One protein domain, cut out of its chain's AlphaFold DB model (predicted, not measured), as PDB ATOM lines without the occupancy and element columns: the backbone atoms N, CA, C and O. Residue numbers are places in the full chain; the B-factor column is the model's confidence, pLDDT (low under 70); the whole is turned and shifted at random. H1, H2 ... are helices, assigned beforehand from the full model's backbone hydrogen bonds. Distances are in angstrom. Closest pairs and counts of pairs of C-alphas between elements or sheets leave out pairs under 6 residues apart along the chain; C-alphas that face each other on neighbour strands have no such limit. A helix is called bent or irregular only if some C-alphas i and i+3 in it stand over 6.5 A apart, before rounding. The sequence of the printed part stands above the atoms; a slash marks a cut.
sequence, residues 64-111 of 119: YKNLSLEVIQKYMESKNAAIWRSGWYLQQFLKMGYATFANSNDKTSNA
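What this domain is: This is residues 64 to 111 of the 119 residues of an uncharacterized protein of Helicobacter bilis (UniProt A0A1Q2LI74). After a short lead of residues 64 to 68, the short helix H1 turns tightly into the long helix H2 and packs on its first part at a steep angle. H2 makes the long axis, and residues 102 to 111 stick out. The printed part has 48 residues with two named helices, H1 then H2, and no named strand; it is all helix. It is only just loose, close to extended, with a radius of gyration of the C-alphas of 13.9 A, and spans 44 by 16 by 13 A.

How they stand to each other: H1, residues 69 to 78, touches H2, residues 83 to 110, and H2 touches H1 with residues 83 to 90 alone. The closest C-alphas are those of Met 76 and Ile 83, 5.6 A apart. They run opposite ways at a steep tilt of 59 degrees. H2 has a kink of 28 degrees near residue 90. Every O i to N i+4 pair is within hydrogen-bond range in H1, and 22 of 24 in H2.

Where its parts are: H1 begins at C-alpha 69 (23.314, 49.799, 24.256). H2, 40.9 A long, is irregular, with C-alphas 84 and 87 7.2 A apart, and ends at C-alpha 110 (20.343, 25.820, 0.329).

The domain as a whole: The C-alphas farthest apart, Asn 80 and Ala 111, are 44.1 A apart. The printed part has no cut, and the link from H1 to H2 is tight. Residues 105 to 111 have pLDDT under 70.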
ATOM      1  N   TYR A  64      25.045  42.298  14.887       85.06
ATOM      2  CA  TYR A  64      24.487  43.302  13.995       85.06
ATOM      3  C   TYR A  64      25.300  44.589  14.071       85.06
ATOM      4  O   TYR A  64      25.509  45.155  15.144       85.06
ATOM      5  N   LYS A  65      25.753  45.067  12.911       84.50
ATOM      6  CA  LYS A  65      26.597  46.258  12.827       84.50
ATOM      7  C   LYS A  65      25.872  47.471  13.420       84.50
ATOM      8  O   LYS A  65      24.721  47.733  13.079       84.50
ATOM      9  N   ASN A  66      26.579  48.239  14.250       85.81
ATOM     10  CA  ASN A  66      26.088  49.450  14.923       85.81
ATOM     11  C   ASN A  66      24.939  49.224  15.926       85.81
ATOM     12  O   ASN A  66      24.291  50.190  16.329       85.81
ATOM     13  N   LEU A  67      24.668  47.983  16.341       88.31
ATOM     14  CA  LEU A  67      23.739  47.712  17.432       88.31
ATOM     15  C   LEU A  67      24.503  47.726  18.758       88.31
ATOM     16  O   LEU A  67      25.238  46.795  19.058       88.31
ATOM     17  N   SER A  68      24.315  48.771  19.560       91.19
ATOM     18  CA  SER A  68      24.889  48.864  20.905       91.19
ATOM     19  C   SER A  68      23.875  49.415  21.901       91.19
ATOM     20  O   SER A  68      22.864  50.021  21.525       91.19
ATOM     21  N   LEU A  69      24.146  49.227  23.196       91.88
ATOM     22  CA  LEU A  69      23.314  49.799  24.256       91.88
ATOM     23  C   LEU A  69      23.217  51.324  24.132       91.88
ATOM     24  O   LEU A  69      22.130  51.875  24.278       91.88
ATOM     25  N   GLU A  70      24.336  51.981  23.822       93.94
ATOM     26  CA  GLU A  70      24.422  53.434  23.672       93.94
ATOM     27  C   GLU A  70      23.533  53.938  22.530       93.94
ATOM     28  O   GLU A  70      22.800  54.912  22.690       93.94
ATOM     29  N   VAL A  71      23.541  53.247  21.384       94.06
ATOM     30  CA  VAL A  71      22.689  53.597  20.237       94.06
ATOM     31  C   VAL A  71      21.210  53.498  20.610       94.06
ATOM     32  O   VAL A  71      20.423  54.383  20.271       94.06
ATOM     33  N   ILE A  72      20.825  52.461  21.358       94.25
ATOM     34  CA  ILE A  72      19.441  52.288  21.815       94.25
ATOM     35  C   ILE A  72      19.069  53.358  22.842       94.25
ATOM     36  O   ILE A  72      17.978  53.913  22.752       94.25
ATOM     37  N   GLN A  73      19.957  53.678  23.786       96.94
ATOM     38  CA  GLN A  73      19.733  54.732  24.778       96.94
ATOM     39  C   GLN A  73      19.512  56.085  24.100       96.94
ATOM     40  O   GLN A  73      18.478  56.704  24.333       96.94
ATOM     41  N   LYS A  74      20.398  56.472  23.173       96.44
ATOM     42  CA  LYS A  74      20.259  57.695  22.362       96.44
ATOM     43  C   LYS A  74      18.945  57.721  21.583       96.44
ATOM     44  O   LYS A  74      18.265  58.745  21.530       96.44
ATOM     45  N   TYR A  75      18.550  56.589  20.995       95.88
ATOM     46  CA  TYR A  75      17.271  56.490  20.297       95.88
ATOM     47  C   TYR A  75      16.082  56.681  21.254       95.88
ATOM     48  O   TYR A  75      15.179  57.461  20.954       95.88
ATOM     49  N   MET A  76      16.090  56.028  22.417       96.31
ATOM     50  CA  MET A  76      15.035  56.154  23.430       96.31
ATOM     51  C   MET A  76      14.935  57.584  23.971       96.31
ATOM     52  O   MET A  76      13.830  58.116  24.071       96.31
ATOM     53  N   GLU A  77      16.073  58.220  24.253       97.12
ATOM     54  CA  GLU A  77      16.172  59.631  24.647       97.12
ATOM     55  C   GLU A  77      15.524  60.541  23.602       97.12
ATOM     56  O   GLU A  77      14.647  61.334  23.936       97.12
ATOM     57  N   SER A  78      15.853  60.357  22.316       97.25
ATOM     58  CA  SER A  78      15.284  61.157  21.218       97.25
ATOM     59  C   SER A  78      13.760  61.032  21.071       97.25
ATOM     60  O   SER A  78      13.117  61.879  20.449       97.25
ATOM     61  N   LYS A  79      13.172  59.963  21.620       96.62
ATOM     62  CA  LYS A  79      11.728  59.692  21.610       96.62
ATOM     63  C   LYS A  79      11.050  60.007  22.941       96.62
ATOM     64  O   LYS A  79       9.870  59.698  23.090       96.62
ATOM     65  N   ASN A  80      11.773  60.599  23.893       95.31
ATOM     66  CA  ASN A  80      11.296  60.852  25.250       95.31
ATOM     67  C   ASN A  80      10.751  59.570  25.927       95.31
ATOM     68  O   ASN A  80       9.759  59.597  26.656       95.31
ATOM     69  N   ALA A  81      11.376  58.427  25.623       95.38
ATOM     70  CA  ALA A  81      10.978  57.101  26.078       95.38
ATOM     71  C   ALA A  81      11.766  56.653  27.324       95.38
ATOM     72  O   ALA A  81      12.725  57.283  27.764       95.38
ATOM     73  N   ALA A  82      11.367  55.519  27.906       95.50
ATOM     74  CA  ALA A  82      11.979  54.965  29.112       95.50
ATOM     75  C   ALA A  82      13.391  54.388  28.860       95.50
ATOM     76  O   ALA A  82      13.542  53.200  28.566       95.50
ATOM     77  N   ILE A  83      14.429  55.207  29.054       95.94
ATOM     78  CA  ILE A  83      15.851  54.863  28.832       95.94
ATOM     79  C   ILE A  83      16.281  53.616  29.620       95.94
ATOM     80  O   ILE A  83      17.043  52.790  29.117       95.94
ATOM     81  N   TRP A  84      15.752  53.417  30.830       94.44
ATOM     82  CA  TRP A  84      16.070  52.260  31.676       94.44
ATOM     83  C   TRP A  84      15.679  50.910  31.047       94.44
ATOM     84  O   TRP A  84      16.214  49.873  31.437       94.44
ATOM     85  N   ARG A  85      14.803  50.898  30.030       93.75
ATOM     86  CA  ARG A  85      14.440  49.690  29.268       93.75
ATOM     87  C   ARG A  85      15.422  49.345  28.152       93.75
ATOM     88  O   ARG A  85      15.287  48.282  27.549       93.75
ATOM     89  N   SER A  86      16.415  50.188  27.869       94.00
ATOM     90  CA  SER A  86      17.323  50.012  26.721       94.00
ATOM     91  C   SER A  86      18.036  48.658  26.723       94.00
ATOM     92  O   SER A  86      18.185  48.048  25.671       94.00
ATOM     93  N   GLY A  87      18.400  48.131  27.899       90.69
ATOM     94  CA  GLY A  87      19.005  46.799  28.009       90.69
ATOM     95  C   GLY A  87      18.060  45.664  27.600       90.69
ATOM     96  O   GLY A  87      18.484  44.722  26.935       90.69
ATOM     97  N   TRP A  88      16.774  45.771  27.940       91.44
ATOM     98  CA  TRP A  88      15.768  44.793  27.524       91.44
ATOM     99  C   TRP A  88      15.538  44.836  26.010       91.44
ATOM    100  O   TRP A  88      15.453  43.785  25.374       91.44
ATOM    101  N   TYR A  89      15.498  46.037  25.423       93.75
ATOM    102  CA  TYR A  89      15.391  46.204  23.972       93.75
ATOM    103  C   TYR A  89      16.624  45.685  23.235       93.75
ATOM    104  O   TYR A  89      16.468  44.994  22.232       93.75
ATOM    105  N   LEU A  90      17.829  45.936  23.758       92.75
ATOM    106  CA  LEU A  90      19.067  45.393  23.195       92.75
ATOM    107  C   LEU A  90      18.994  43.872  23.082       92.75
ATOM    108  O   LEU A  90      19.259  43.326  22.017       92.75
ATOM    109  N   GLN A  91      18.550  43.191  24.141       91.81
ATOM    110  CA  GLN A  91      18.373  41.740  24.109       91.81
ATOM    111  C   GLN A  91      17.384  41.293  23.028       91.81
ATOM    112  O   GLN A  91      17.614  40.265  22.399       91.81
ATOM    113  N   GLN A  92      16.294  42.029  22.785       92.94
ATOM    114  CA  GLN A  92      15.356  41.655  21.721       92.94
ATOM    115  C   GLN A  92      15.966  41.879  20.334       92.94
ATOM    116  O   GLN A  92      15.863  41.005  19.475       92.94
ATOM    117  N   PHE A  93      16.656  43.002  20.123       93.62
ATOM    118  CA  PHE A  93      17.310  43.290  18.848       93.62
ATOM    119  C   PHE A  93      18.445  42.315  18.538       93.62
ATOM    120  O   PHE A  93      18.569  41.893  17.393       93.62
ATOM    121  N   LEU A  94      19.211  41.876  19.540       92.50
ATOM    122  CA  LEU A  94      20.222  40.830  19.364       92.50
ATOM    123  C   LEU A  94      19.593  39.506  18.915       92.50
ATOM    124  O   LEU A  94      20.092  38.881  17.984       92.50
ATOM    125  N   LYS A  95      18.459  39.102  19.504       91.69
ATOM    126  CA  LYS A  95      17.726  37.900  19.061       91.69
ATOM    127  C   LYS A  95      17.249  38.023  17.616       91.69
ATOM    128  O   LYS A  95      17.375  37.073  16.850       91.69
ATOM    129  N   MET A  96      16.725  39.187  17.232       91.56
ATOM    130  CA  MET A  96      16.281  39.442  15.856       91.56
ATOM    131  C   MET A  96      17.454  39.458  14.865       91.56
ATOM    132  O   MET A  96      17.363  38.871  13.784       91.56
ATOM    133  N   GLY A  97      18.569  40.088  15.242       90.25
ATOM    134  CA  GLY A  97      19.801  40.109  14.454       90.25
ATOM    135  C   GLY A  97      20.346  38.700  14.241       90.25
ATOM    136  O   GLY A  97      20.625  38.308  13.110       90.25
ATOM    137  N   TYR A  98      20.374  37.893  15.304       90.25
ATOM    138  CA  TYR A  98      20.753  36.489  15.225       90.25
ATOM    139  C   TYR A  98      19.823  35.682  14.317       90.25
ATOM    140  O   TYR A  98      20.304  34.942  13.466       90.25
ATOM    141  N   ALA A  99      18.502  35.837  14.441       88.56
ATOM    142  CA  ALA A  99      17.556  35.138  13.571       88.56
ATOM    143  C   ALA A  99      17.791  35.474  12.087       88.56
ATOM    144  O   ALA A  99      17.700  34.603  11.225       88.56
ATOM    145  N   THR A 100      18.154  36.724  11.788       85.81
ATOM    146  CA  THR A 100      18.524  37.156  10.432       85.81
ATOM    147  C   THR A 100      19.829  36.507   9.965       85.81
ATOM    148  O   THR A 100      19.892  36.002   8.844       85.81
ATOM    149  N   PHE A 101      20.853  36.469  10.823       81.44
ATOM    150  CA  PHE A 101      22.122  35.783  10.560       81.44
ATOM    151  C   PHE A 101      21.929  34.278  10.310       81.44
ATOM    152  O   PHE A 101      22.392  33.761   9.294       81.44
ATOM    153  N   ALA A 102      21.193  33.589  11.185       81.44
ATOM    154  CA  ALA A 102      20.900  32.163  11.075       81.44
ATOM    155  C   ALA A 102      20.133  31.839   9.784       81.44
ATOM    156  O   ALA A 102      20.569  30.986   9.017       81.44
ATOM    157  N   ASN A 103      19.073  32.595   9.478       76.94
ATOM    158  CA  ASN A 103      18.310  32.427   8.237       76.94
ATOM    159  C   ASN A 103      19.146  32.687   6.977       76.94
ATOM    160  O   ASN A 103      18.874  32.109   5.928       76.94
ATOM    161  N   SER A 104      20.127  33.588   7.050       71.75
ATOM    162  CA  SER A 104      21.000  33.880   5.910       71.75
ATOM    163  C   SER A 104      21.971  32.729   5.674       71.75
ATOM    164  O   SER A 104      22.098  32.277   4.544       71.75
ATOM    165  N   ASN A 105      22.575  32.189   6.734       63.25
ATOM    166  CA  ASN A 105      23.470  31.035   6.635       63.25
ATOM    167  C   ASN A 105      22.742  29.743   6.229       63.25
ATOM    168  O   ASN A 105      23.305  28.967   5.461       63.25
ATOM    169  N   ASP A 106      21.488  29.557   6.651       56.62
ATOM    170  CA  ASP A 106      20.624  28.461   6.179       56.62
ATOM    171  C   ASP A 106      20.220  28.613   4.704       56.62
ATOM    172  O   ASP A 106      19.966  27.631   4.004       56.62
ATOM    173  N   LYS A 107      20.153  29.845   4.188       46.47
ATOM    174  CA  LYS A 107      19.941  30.082   2.755       46.47
ATOM    175  C   LYS A 107      21.219  29.886   1.951       46.47
ATOM    176  O   LYS A 107      21.128  29.403   0.831       46.47
ATOM    177  N   THR A 108      22.396  30.173   2.504       43.06
ATOM    178  CA  THR A 108      23.680  29.902   1.835       43.06
ATOM    179  C   THR A 108      23.963  28.399   1.715       43.06
ATOM    180  O   THR A 108      24.569  27.977   0.736       43.06
ATOM    181  N   SER A 109      23.472  27.568   2.643       38.19
ATOM    182  CA  SER A 109      23.523  26.101   2.527       38.19
ATOM    183  C   SER A 109      22.471  25.522   1.566       38.19
ATOM    184  O   SER A 109      22.718  24.473   0.980       38.19
ATOM    185  N   ASN A 110      21.350  26.216   1.328       35.38
ATOM    186  CA  ASN A 110      20.343  25.820   0.329       35.38
ATOM    187  C   ASN A 110      20.563  26.426  -1.075       35.38
ATOM    188  O   ASN A 110      20.024  25.909  -2.048       35.38
ATOM    189  N   ALA A 111      21.353  27.493  -1.211       34.50
ATOM    190  CA  ALA A 111      21.606  28.173  -2.488       34.50
ATOM    191  C   ALA A 111      22.821  27.629  -3.268       34.50
ATOM    192  O   ALA A 111      23.146  28.153  -4.329       34.50
TER     193      ALA A 111